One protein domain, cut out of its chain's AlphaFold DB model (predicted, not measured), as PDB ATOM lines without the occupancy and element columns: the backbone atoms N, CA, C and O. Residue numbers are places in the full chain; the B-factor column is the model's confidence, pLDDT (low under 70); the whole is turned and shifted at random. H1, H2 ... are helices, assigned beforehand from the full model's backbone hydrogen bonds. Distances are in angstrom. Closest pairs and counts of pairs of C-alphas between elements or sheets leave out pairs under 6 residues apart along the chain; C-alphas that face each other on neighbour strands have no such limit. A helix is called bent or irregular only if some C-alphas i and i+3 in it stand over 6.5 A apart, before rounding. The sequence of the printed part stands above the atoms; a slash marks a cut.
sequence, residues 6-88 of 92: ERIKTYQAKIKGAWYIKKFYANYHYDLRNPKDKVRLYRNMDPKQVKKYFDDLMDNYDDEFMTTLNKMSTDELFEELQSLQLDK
ATOM      1  N   GLU A   6      -9.735 -29.166 -47.092       88.94
ATOM      2  CA  GLU A   6      -9.495 -27.927 -47.845       88.94
ATOM      3  C   GLU A   6     -10.675 -26.952 -47.766       88.94
ATOM      4  O   GLU A   6     -10.484 -25.742 -47.602       88.94
ATOM      5  N   ARG A   7     -11.910 -27.463 -47.846       87.00
ATOM      6  CA  ARG A   7     -13.118 -26.642 -47.698       87.00
ATOM      7  C   ARG A   7     -13.270 -26.126 -46.279       87.00
ATOM      8  O   ARG A   7     -13.540 -24.943 -46.116       87.00
ATOM      9  N   ILE A   8     -13.040 -26.975 -45.278       88.44
ATOM     10  CA  ILE A   8     -13.076 -26.585 -43.863       88.44
ATOM     11  C   ILE A   8     -12.100 -25.431 -43.617       88.44
ATOM     12  O   ILE A   8     -12.513 -24.386 -43.124       88.44
ATOM     13  N   LYS A   9     -10.846 -25.553 -44.071       89.75
ATOM     14  CA  LYS A   9      -9.850 -24.474 -43.960       89.75
ATOM     15  C   LYS A   9     -10.281 -23.197 -44.678       89.75
ATOM     16  O   LYS A   9     -10.122 -22.103 -44.142       89.75
ATOM     17  N   THR A  10     -10.846 -23.324 -45.879       89.88
ATOM     18  CA  THR A  10     -11.351 -22.172 -46.641       89.88
ATOM     19  C   THR A  10     -12.475 -21.457 -45.890       89.88
ATOM     20  O   THR A  10     -12.504 -20.230 -45.824       89.88
ATOM     21  N   TYR A  11     -13.391 -22.212 -45.290       89.94
ATOM     22  CA  TYR A  11     -14.499 -21.671 -44.513       89.94
ATOM     23  C   TYR A  11     -14.051 -21.037 -43.205       89.94
ATOM     24  O   TYR A  11     -14.455 -19.914 -42.915       89.94
ATOM     25  N   GLN A  12     -13.144 -21.681 -42.475       91.00
ATOM     26  CA  GLN A  12     -12.510 -21.090 -41.301       91.00
ATOM     27  C   GLN A  12     -11.804 -19.775 -41.661       91.00
ATOM     28  O   GLN A  12     -11.961 -18.786 -40.951       91.00
ATOM     29  N   ALA A  13     -11.112 -19.701 -42.804       90.62
ATOM     30  CA  ALA A  13     -10.506 -18.455 -43.274       90.62
ATOM     31  C   ALA A  13     -11.548 -17.357 -43.571       90.62
ATOM     32  O   ALA A  13     -11.329 -16.198 -43.211       90.62
ATOM     33  N   LYS A  14     -12.696 -17.705 -44.173       91.25
ATOM     34  CA  LYS A  14     -13.809 -16.760 -44.398       91.25
ATOM     35  C   LYS A  14     -14.393 -16.249 -43.072       91.25
ATOM     36  O   LYS A  14     -14.542 -15.037 -42.909       91.25
ATOM     37  N   ILE A  15     -14.664 -17.145 -42.120       92.81
ATOM     38  CA  ILE A  15     -15.189 -16.798 -40.788       92.81
ATOM     39  C   ILE A  15     -14.185 -15.916 -40.032       92.81
ATOM     40  O   ILE A  15     -14.558 -14.874 -39.495       92.81
ATOM     41  N   LYS A  16     -12.891 -16.260 -40.068       91.69
ATOM     42  CA  LYS A  16     -11.811 -15.450 -39.486       91.69
ATOM     43  C   LYS A  16     -11.750 -14.047 -40.090       91.69
ATOM     44  O   LYS A  16     -11.692 -13.061 -39.357       91.69
ATOM     45  N   GLY A  17     -11.806 -13.932 -41.417       90.12
ATOM     46  CA  GLY A  17     -11.834 -12.637 -42.101       90.12
ATOM     47  C   GLY A  17     -13.012 -11.764 -41.654       90.12
ATOM     48  O   GLY A  17     -12.830 -10.589 -41.335       90.12
ATOM     49  N   ALA A  18     -14.209 -12.347 -41.561       91.94
ATOM     50  CA  ALA A  18     -15.395 -11.650 -41.076       91.94
ATOM     51  C   ALA A  18     -15.275 -11.219 -39.607       91.94
ATOM     52  O   ALA A  18     -15.653 -10.098 -39.257       91.94
ATOM     53  N   TRP A  19     -14.714 -12.080 -38.759       92.12
ATOM     54  CA  TRP A  19     -14.464 -11.777 -37.355       92.12
ATOM     55  C   TRP A  19     -13.536 -10.568 -37.184       92.12
ATOM     56  O   TRP A  19     -13.865  -9.666 -36.412       92.12
ATOM     57  N   TYR A  20     -12.451 -10.470 -37.965       89.25
ATOM     58  CA  TYR A  20     -11.581  -9.287 -37.932       89.25
ATOM     59  C   TYR A  20     -12.328  -8.012 -38.292       89.25
ATOM     60  O   TYR A  20     -12.163  -7.002 -37.618       89.25
ATOM     61  N   ILE A  21     -13.171  -8.042 -39.325       89.62
ATOM     62  CA  ILE A  21     -13.962  -6.872 -39.724       89.62
ATOM     63  C   ILE A  21     -14.898  -6.451 -38.582       89.62
ATOM     64  O   ILE A  21     -14.943  -5.268 -38.236       89.62
ATOM     65  N   LYS A  22     -15.604  -7.409 -37.959       90.81
ATOM     66  CA  LYS A  22     -16.490  -7.152 -36.808       90.81
ATOM     67  C   LYS A  22     -15.716  -6.536 -35.636       90.81
ATOM     68  O   LYS A  22     -16.140  -5.522 -35.079       90.81
ATOM     69  N   LYS A  23     -14.564  -7.109 -35.278       90.19
ATOM     70  CA  LYS A  23     -13.714  -6.617 -34.182       90.19
ATOM     71  C   LYS A  23     -13.092  -5.257 -34.479       90.19
ATOM     72  O   LYS A  23     -13.045  -4.414 -33.587       90.19
ATOM     73  N   PHE A  24     -12.667  -5.013 -35.715       89.12
ATOM     74  CA  PHE A  24     -12.125  -3.721 -36.129       89.12
ATOM     75  C   PHE A  24     -13.185  -2.623 -36.020       89.12
ATOM     76  O   PHE A  24     -12.919  -1.553 -35.478       89.12
ATOM     77  N   TYR A  25     -14.415  -2.905 -36.454       89.88
ATOM     78  CA  TYR A  25     -15.528  -1.976 -36.288       89.88
ATOM     79  C   TYR A  25     -15.853  -1.712 -34.811       89.88
ATOM     80  O   TYR A  25     -16.050  -0.559 -34.430       89.88
ATOM     81  N   ALA A  26     -15.865  -2.748 -33.966       88.94
ATOM     82  CA  ALA A  26     -16.157  -2.602 -32.541       88.94
ATOM     83  C   ALA A  26     -15.127  -1.731 -31.797       88.94
ATOM     84  O   ALA A  26     -15.510  -0.968 -30.916       88.94
ATOM     85  N   ASN A  27     -13.842  -1.827 -32.159       87.50
ATOM     86  CA  ASN A  27     -12.762  -1.086 -31.495       87.50
ATOM     87  C   ASN A  27     -12.494   0.295 -32.111       87.50
ATOM     88  O   ASN A  27     -12.124   1.223 -31.396       87.50
ATOM     89  N   TYR A  28     -12.661   0.441 -33.428       86.38
ATOM     90  CA  TYR A  28     -12.213   1.633 -34.160       86.38
ATOM     91  C   TYR A  28     -13.328   2.344 -34.940       86.38
ATOM     92  O   TYR A  28     -13.080   3.399 -35.516       86.38
ATOM     93  N   HIS A  29     -14.550   1.803 -34.974       88.50
ATOM     94  CA  HIS A  29     -15.716   2.386 -35.659       88.50
ATOM     95  C   HIS A  29     -15.519   2.645 -37.167       88.50
ATOM     96  O   HIS A  29     -16.099   3.569 -37.748       88.50
ATOM     97  N   TYR A  30     -14.714   1.807 -37.822       89.19
ATOM     98  CA  TYR A  30     -14.574   1.770 -39.278       89.19
ATOM     99  C   TYR A  30     -15.105   0.444 -39.811       89.19
ATOM    100  O   TYR A  30     -14.560  -0.615 -39.500       89.19
ATOM    101  N   ASP A  31     -16.157   0.493 -40.630       89.50
ATOM    102  CA  ASP A  31     -16.650  -0.700 -41.314       89.50
ATOM    103  C   ASP A  31     -15.815  -0.951 -42.574       89.50
ATOM    104  O   ASP A  31     -15.967  -0.291 -43.602       89.50
ATOM    105  N   LEU A  32     -14.923  -1.939 -42.511       87.44
ATOM    106  CA  LEU A  32     -14.045  -2.278 -43.630       87.44
ATOM    107  C   LEU A  32     -14.803  -2.854 -44.838       87.44
ATOM    108  O   LEU A  32     -14.225  -2.976 -45.917       87.44
ATOM    109  N   ARG A  33     -16.089  -3.190 -44.721       87.81
ATOM    110  CA  ARG A  33     -16.916  -3.576 -45.877       87.81
ATOM    111  C   ARG A  33     -17.325  -2.358 -46.692       87.81
ATOM    112  O   ARG A  33     -17.493  -2.461 -47.903       87.81
ATOM    113  N   ASN A  34     -17.430  -1.195 -46.048       88.94
ATOM    114  CA  ASN A  34     -17.816   0.053 -46.683       88.94
ATOM    115  C   ASN A  34     -16.594   0.743 -47.324       88.94
ATOM    116  O   ASN A  34     -15.678   1.178 -46.615       88.94
ATOM    117  N   PRO A  35     -16.569   0.935 -48.659       88.31
ATOM    118  CA  PRO A  35     -15.466   1.618 -49.331       88.31
ATOM    119  C   PRO A  35     -15.211   3.035 -48.799       88.31
ATOM    120  O   PRO A  35     -14.064   3.475 -48.747       88.31
ATOM    121  N   LYS A  36     -16.258   3.748 -48.359       90.00
ATOM    122  CA  LYS A  36     -16.116   5.106 -47.810       90.00
ATOM    123  C   LYS A  36     -15.366   5.109 -46.480       90.00
ATOM    124  O   LYS A  36     -14.526   5.981 -46.268       90.00
ATOM    125  N   ASP A  37     -15.628   4.131 -45.617       88.75
ATOM    126  CA  ASP A  37     -14.952   4.020 -44.323       88.75
ATOM    127  C   ASP A  37     -13.500   3.569 -44.489       88.75
ATOM    128  O   ASP A  37     -12.630   4.111 -43.816       88.75
ATOM    129  N   LYS A  38     -13.203   2.688 -45.456       87.62
ATOM    130  CA  LYS A  38     -11.818   2.374 -45.855       87.62
ATOM    131  C   LYS A  38     -11.052   3.625 -46.283       87.62
ATOM    132  O   LYS A  38      -9.949   3.874 -45.806       87.62
ATOM    133  N   VAL A  39     -11.640   4.444 -47.156       89.06
ATOM    134  CA  VAL A  39     -11.012   5.701 -47.592       89.06
ATOM    135  C   VAL A  39     -10.829   6.659 -46.414       89.06
ATOM    136  O   VAL A  39      -9.778   7.287 -46.306       89.06
ATOM    137  N   ARG A  40     -11.813   6.761 -45.511       90.88
ATOM    138  CA  ARG A  40     -11.707   7.588 -44.300       90.88
ATOM    139  C   ARG A  40     -10.577   7.109 -43.390       90.88
ATOM    140  O   ARG A  40      -9.801   7.937 -42.928       90.88
ATOM    141  N   LEU A  41     -10.457   5.798 -43.181       89.06
ATOM    142  CA  LEU A  41      -9.398   5.178 -42.387       89.06
ATOM    143  C   LEU A  41      -8.015   5.570 -42.920       89.06
ATOM    144  O   LEU A  41      -7.231   6.169 -42.194       89.06
ATOM    145  N   TYR A  42      -7.749   5.317 -44.205       85.50
ATOM    146  CA  TYR A  42      -6.440   5.602 -44.809       85.50
ATOM    147  C   TYR A  42      -6.135   7.095 -44.975       85.50
ATOM    148  O   TYR A  42      -4.975   7.464 -45.125       85.50
ATOM    149  N   ARG A  43      -7.151   7.966 -44.966       88.19
ATOM    150  CA  ARG A  43      -6.948   9.423 -44.955       88.19
ATOM    151  C   ARG A  43      -6.621   9.961 -43.567       88.19
ATOM    152  O   ARG A  43      -5.881  10.932 -43.465       88.19
ATOM    153  N   ASN A  44      -7.195   9.360 -42.529       87.38
ATOM    154  CA  ASN A  44      -7.114   9.876 -41.165       87.38
ATOM    155  C   ASN A  44      -6.028   9.197 -40.321       87.38
ATOM    156  O   ASN A  44      -5.715   9.701 -39.245       87.38
ATOM    157  N   MET A  45      -5.478   8.067 -40.768       85.06
ATOM    158  CA  MET A  45      -4.476   7.299 -40.029       85.06
ATOM    159  C   MET A  45      -3.245   7.008 -40.876       85.06
ATOM    160  O   MET A  45      -3.342   6.705 -42.066       85.06
ATOM    161  N   ASP A  46      -2.083   7.034 -40.224       87.62
ATOM    162  CA  ASP A  46      -0.833   6.589 -40.836       87.62
ATOM    163  C   ASP A  46      -0.904   5.074 -41.130       87.62
ATOM    164  O   ASP A  46      -1.387   4.309 -40.285       87.62
ATOM    165  N   PRO A  47      -0.399   4.589 -42.279       84.19
ATOM    166  CA  PRO A  47      -0.367   3.160 -42.594       84.19
ATOM    167  C   PRO A  47       0.252   2.279 -41.495       84.19
ATOM    168  O   PRO A  47      -0.203   1.154 -41.285       84.19
ATOM    169  N   LYS A  48       1.251   2.779 -40.751       88.56
ATOM    170  CA  LYS A  48       1.850   2.073 -39.606       88.56
ATOM    171  C   LYS A  48       0.870   1.928 -38.444       88.56
ATOM    172  O   LYS A  48       0.890   0.902 -37.773       88.56
ATOM    173  N   GLN A  49       0.017   2.925 -38.213       86.31
ATOM    174  CA  GLN A  49      -1.026   2.858 -37.185       86.31
ATOM    175  C   GLN A  49      -2.124   1.874 -37.583       86.31
ATOM    176  O   GLN A  49      -2.517   1.050 -36.766       86.31
ATOM    177  N   VAL A  50      -2.553   1.894 -38.851       84.38
ATOM    178  CA  VAL A  50      -3.529   0.921 -39.365       84.38
ATOM    179  C   VAL A  50      -2.994  -0.503 -39.216       84.38
ATOM    180  O   VAL A  50      -3.705  -1.368 -38.716       84.38
ATOM    181  N   LYS A  51      -1.728  -0.742 -39.589       86.12
ATOM    182  CA  LYS A  51      -1.077  -2.044 -39.389       86.12
ATOM    183  C   LYS A  51      -1.074  -2.444 -37.913       86.12
ATOM    184  O   LYS A  51      -1.489  -3.551 -37.598       86.12
ATOM    185  N   LYS A  52      -0.676  -1.528 -37.026       87.56
ATOM    186  CA  LYS A  52      -0.655  -1.777 -35.584       87.56
ATOM    187  C   LYS A  52      -2.029  -2.192 -35.052       87.56
ATOM    188  O   LYS A  52      -2.098  -3.102 -34.253       87.56
ATOM    189  N   TYR A  53      -3.118  -1.588 -35.520       84.56
ATOM    190  CA  TYR A  53      -4.466  -1.975 -35.088       84.56
ATOM    191  C   TYR A  53      -4.860  -3.389 -35.510       84.56
ATOM    192  O   TYR A  53      -5.549  -4.078 -34.765       84.56
ATOM    193  N   PHE A  54      -4.424  -3.843 -36.687       83.69
ATOM    194  CA  PHE A  54      -4.594  -5.246 -37.056       83.69
ATOM    195  C   PHE A  54      -3.709  -6.160 -36.208       83.69
ATOM    196  O   PHE A  54      -4.207  -7.170 -35.724       83.69
ATOM    197  N   ASP A  55      -2.444  -5.791 -35.992       86.25
ATOM    198  CA  ASP A  55      -1.508  -6.542 -35.145       86.25
ATOM    199  C   ASP A  55      -2.051  -6.670 -33.704       86.25
ATOM    200  O   ASP A  55      -2.161  -7.776 -33.188       86.25
ATOM    201  N   ASP A  56      -2.543  -5.580 -33.106       85.94
ATOM    202  CA  ASP A  56      -3.144  -5.563 -31.765       85.94
ATOM    203  C   ASP A  56      -4.385  -6.477 -31.686       85.94
ATOM    204  O   ASP A  56      -4.624  -7.123 -30.665       85.94
ATOM    205  N   LEU A  57      -5.195  -6.554 -32.750       83.38
ATOM    206  CA  LEU A  57      -6.328  -7.485 -32.807       83.38
ATOM    207  C   LEU A  57      -5.873  -8.944 -32.894       83.38
ATOM    208  O   LEU A  57      -6.534  -9.811 -32.320       83.38
ATOM    209  N   MET A  58      -4.776  -9.207 -33.610       82.31
ATOM    210  CA  MET A  58      -4.190 -10.541 -33.708       82.31
ATOM    211  C   MET A  58      -3.641 -10.986 -32.352       82.31
ATOM    212  O   MET A  58      -4.067 -12.005 -31.818       82.31
ATOM    213  N   ASP A  59      -2.789 -10.165 -31.750       83.81
ATOM    214  CA  ASP A  59      -2.052 -10.519 -30.539       83.81
ATOM    215  C   ASP A  59      -2.962 -10.678 -29.310       83.81
ATOM    216  O   ASP A  59      -2.690 -11.500 -28.439       83.81
ATOM    217  N   ASN A  60      -4.055  -9.908 -29.222       78.81
ATOM    218  CA  ASN A  60      -4.904  -9.903 -28.025       78.81
ATOM    219  C   ASN A  60      -6.115 -10.839 -28.097       78.81
ATOM    220  O   ASN A  60      -6.679 -11.172 -27.055       78.81
ATOM    221  N   TYR A  61      -6.571 -11.209 -29.297       73.12
ATOM    222  CA  TYR A  61      -7.870 -11.872 -29.453       73.12
ATOM    223  C   TYR A  61      -7.873 -13.057 -30.426       73.12
ATOM    224  O   TYR A  61      -8.859 -13.798 -30.442       73.12
ATOM    225  N   ASP A  62      -6.828 -13.248 -31.240       82.31
ATOM    226  CA  ASP A  62      -6.825 -14.303 -32.260       82.31
ATOM    227  C   ASP A  62      -6.694 -15.695 -31.640       82.31
ATOM    228  O   ASP A  62      -7.400 -16.601 -32.061       82.31
ATOM    229  N   ASP A  63      -5.886 -15.880 -30.593       85.06
ATOM    230  CA  ASP A  63      -5.636 -17.210 -30.015       85.06
ATOM    231  C   ASP A  63      -6.901 -17.879 -29.446       85.06
ATOM    232  O   ASP A  63      -7.180 -19.056 -29.718       85.06
ATOM    233  N   GLU A  64      -7.709 -17.137 -28.682       86.62
ATOM    234  CA  GLU A  64      -8.965 -17.644 -28.112       86.62
ATOM    235  C   GLU A  64      -9.995 -17.933 -29.213       86.62
ATOM    236  O   GLU A  64     -10.644 -18.989 -29.233       86.62
ATOM    237  N   PHE A  65     -10.109 -17.017 -30.176       89.06
ATOM    238  CA  PHE A  65     -11.023 -17.167 -31.297       89.06
ATOM    239  C   PHE A  65     -10.633 -18.349 -32.192       89.06
ATOM    240  O   PHE A  65     -11.481 -19.180 -32.507       89.06
ATOM    241  N   MET A  66      -9.352 -18.487 -32.539       89.56
ATOM    242  CA  MET A  66      -8.832 -19.593 -33.341       89.56
ATOM    243  C   MET A  66      -8.996 -20.932 -32.629       89.56
ATOM    244  O   MET A  66      -9.341 -21.924 -33.269       89.56
ATOM    245  N   THR A  67      -8.818 -20.976 -31.307       90.81
ATOM    246  CA  THR A  67      -9.085 -22.187 -30.520       90.81
ATOM    247  C   THR A  67     -10.549 -22.611 -30.628       90.81
ATOM    248  O   THR A  67     -10.832 -23.803 -30.747       90.81
ATOM    249  N   THR A  68     -11.473 -21.651 -30.611       90.50
ATOM    250  CA  THR A  68     -12.911 -21.909 -30.764       90.50
ATOM    251  C   THR A  68     -13.242 -22.335 -32.194       90.50
ATOM    252  O   THR A  68     -13.846 -23.383 -32.402       90.50
ATOM    253  N   LEU A  69     -12.760 -21.588 -33.189       92.56
ATOM    254  CA  LEU A  69     -12.979 -21.840 -34.615       92.56
ATOM    255  C   LEU A  69     -12.441 -23.206 -35.070       92.56
ATOM    256  O   LEU A  69     -13.054 -23.876 -35.899       92.56
ATOM    257  N   ASN A  70     -11.308 -23.639 -34.513       89.94
ATOM    258  CA  ASN A  70     -10.710 -24.941 -34.811       89.94
ATOM    259  C   ASN A  70     -11.467 -26.115 -34.174       89.94
ATOM    260  O   ASN A  70     -11.265 -27.255 -34.586       89.94
ATOM    261  N   LYS A  71     -12.304 -25.852 -33.164       93.00
ATOM    262  CA  LYS A  71     -13.126 -26.861 -32.480       93.00
ATOM    263  C   LYS A  71     -14.556 -26.933 -33.011       93.00
ATOM    264  O   LYS A  71     -15.254 -27.877 -32.652       93.00
ATOM    265  N   MET A  72     -14.979 -25.971 -33.832       92.88
ATOM    266  CA  MET A  72     -16.303 -25.985 -34.450       92.88
ATOM    267  C   MET A  72     -16.472 -27.225 -35.325       92.88
ATOM    268  O   MET A  72     -15.620 -27.558 -36.153       92.88
ATOM    269  N   SER A  73     -17.604 -27.891 -35.147       92.19
ATOM    270  CA  SER A  73     -18.083 -28.936 -36.038       92.19
ATOM    271  C   SER A  73     -18.428 -28.373 -37.420       92.19
ATOM    272  O   SER A  73     -18.550 -27.165 -37.630       92.19
ATOM    273  N   THR A  74     -18.613 -29.263 -38.394       90.38
ATOM    274  CA  THR A  74     -19.023 -28.872 -39.749       90.38
ATOM    275  C   THR A  74     -20.367 -28.149 -39.775       90.38
ATOM    276  O   THR A  74     -20.539 -27.222 -40.561       90.38
ATOM    277  N   ASP A  75     -21.300 -28.534 -38.906       91.38
ATOM    278  CA  ASP A  75     -22.628 -27.919 -38.852       91.38
ATOM    279  C   ASP A  75     -22.549 -26.508 -38.255       91.38
ATOM    280  O   ASP A  75     -23.062 -25.565 -38.854       91.38
ATOM    281  N   GLU A  76     -21.789 -26.323 -37.170       93.31
ATOM    282  CA  GLU A  76     -21.533 -24.997 -36.582       93.31
ATOM    283  C   GLU A  76     -20.820 -24.061 -37.566       93.31
ATOM    284  O   GLU A  76     -21.190 -22.894 -37.704       93.31
ATOM    285  N   LEU A  77     -19.827 -24.571 -38.308       91.62
ATOM    286  CA  LEU A  77     -19.170 -23.801 -39.369       91.62
ATOM    287  C   LEU A  77     -20.174 -23.363 -40.439       91.62
ATOM    288  O   LEU A  77     -20.098 -22.240 -40.930       91.62
ATOM    289  N   PHE A  78     -21.101 -24.238 -40.827       91.31
ATOM    290  CA  PHE A  78     -22.098 -23.925 -41.845       91.31
ATOM    291  C   PHE A  78     -23.098 -22.870 -41.381       91.31
ATOM    292  O   PHE A  78     -23.371 -21.931 -42.127       91.31
ATOM    293  N   GLU A  79     -23.611 -23.000 -40.161       92.88
ATOM    294  CA  GLU A  79     -24.525 -22.026 -39.565       92.88
ATOM    295  C   GLU A  79     -23.872 -20.645 -39.452       92.88
ATOM    296  O   GLU A  79     -24.464 -19.644 -39.866       92.88
ATOM    297  N   GLU A  80     -22.618 -20.584 -38.992       93.56
ATOM    298  CA  GLU A  80     -21.880 -19.323 -38.908       93.56
ATOM    299  C   GLU A  80     -21.652 -18.718 -40.300       93.56
ATOM    300  O   GLU A  80     -21.881 -17.526 -40.502       93.56
ATOM    301  N   LEU A  81     -21.273 -19.517 -41.304       91.81
ATOM    302  CA  LEU A  81     -21.147 -19.031 -42.683       91.81
ATOM    303  C   LEU A  81     -22.465 -18.462 -43.218       91.81
ATOM    304  O   LEU A  81     -22.458 -17.400 -43.838       91.81
ATOM    305  N   GLN A  82     -23.591 -19.144 -42.990       91.25
ATOM    306  CA  GLN A  82     -24.903 -18.659 -43.421       91.25
ATOM    307  C   GLN A  82     -25.263 -17.341 -42.735       91.25
ATOM    308  O   GLN A  82     -25.685 -16.398 -43.403       91.25
ATOM    309  N   SER A  83     -25.041 -17.253 -41.424       93.19
ATOM    310  CA  SER A  83     -25.230 -16.026 -40.647       93.19
ATOM    311  C   SER A  83     -24.391 -14.871 -41.210       93.19
ATOM    312  O   SER A  83     -24.908 -13.801 -41.537       93.19
ATOM    313  N   LEU A  84     -23.099 -15.110 -41.452       92.69
ATOM    314  CA  LEU A  84     -22.186 -14.119 -42.025       92.69
ATOM    315  C   LEU A  84     -22.547 -13.717 -43.458       92.69
ATOM    316  O   LEU A  84     -22.317 -12.566 -43.840       92.69
ATOM    317  N   GLN A  85     -23.098 -14.636 -44.251       89.88
ATOM    318  CA  GLN A  85     -23.592 -14.342 -45.593       89.88
ATOM    319  C   GLN A  85     -24.829 -13.435 -45.535       89.88
ATOM    320  O   GLN A  85     -24.888 -12.437 -46.255       89.88
ATOM    321  N   LEU A  86     -25.788 -13.733 -44.651       90.62
ATOM    322  CA  LEU A  86     -26.984 -12.908 -44.437       90.62
ATOM    323  C   LEU A  86     -26.618 -11.490 -43.977       90.62
ATOM    324  O   LEU A  86     -27.149 -10.507 -44.499       90.62
ATOM    325  N   ASP A  87     -25.637 -11.383 -43.082       88.31
ATOM    326  CA  ASP A  87     -25.102 -10.112 -42.589       88.31
ATOM    327  C   ASP A  87     -24.171  -9.398 -43.592       88.31
ATOM    328  O   ASP A  87     -23.649  -8.313 -43.298       88.31
ATOM    329  N   LYS A  88     -23.947  -9.981 -44.778       86.69
ATOM    330  CA  LYS A  88     -23.086  -9.453 -45.852       86.69
ATOM    331  C   LYS A  88     -21.625  -9.248 -45.432       86.69
ATOM    332  O   LYS A  88     -20.976  -8.291 -45.856       86.69
TER     333      LYS A  88
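This is residues 6 to 88 of the 92 residues of an uncharacterized protein of Apilactobacillus micheneri (UniProt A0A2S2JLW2). H1 runs through the middle, crossed on one side by the long, kinked H3 and on the other by H4, while H2 lies off near the first residues of H3. The printed part has 83 residues with four named helices, H1 to H4, and no named strand: all helix. It is only just compact, close to loose, with a radius of gyration of the C-alphas of 14.1 A, spanning 41 by 27 by 22 A.

Find C-alpha 6 at (-9.495, -27.927, -47.845); from there H1 runs 32.7 A to residue 28. H2 is residues 35 to 44, 14.3 A. H3, residues 47 to 69, 29.1 A, is irregular: C-alphas 60 and 63 are 7.6 A apart, with a kink of 60 degrees near residue 63. H4, residues 74 to 86, 18.4 A, ends at C-alpha 86 (-26.984, -12.908, -44.437).

H1 touches H3 at a steep tilt of 54 degrees, opposite ways; look at their closest C-alphas, Gln 12 and Leu 69, 6.7 A. With residues 8 to 18 alone H1 touches H4, closest at C-alphas 15 and 81, 6.6 A. H2 and H3 are close but not clearly touching, C-alphas 42 and 50 being closest at 7.7 A. Every O i to N i+4 pair is within hydrogen-bond range in H1, H2 and H4; in H3, 17 of 19 are.

Residues 43 to 49, of which 47 to 49 belong to H3, stand free. The printed part has no cut, no link is long, and no printed residue is under 70 in pLDDT.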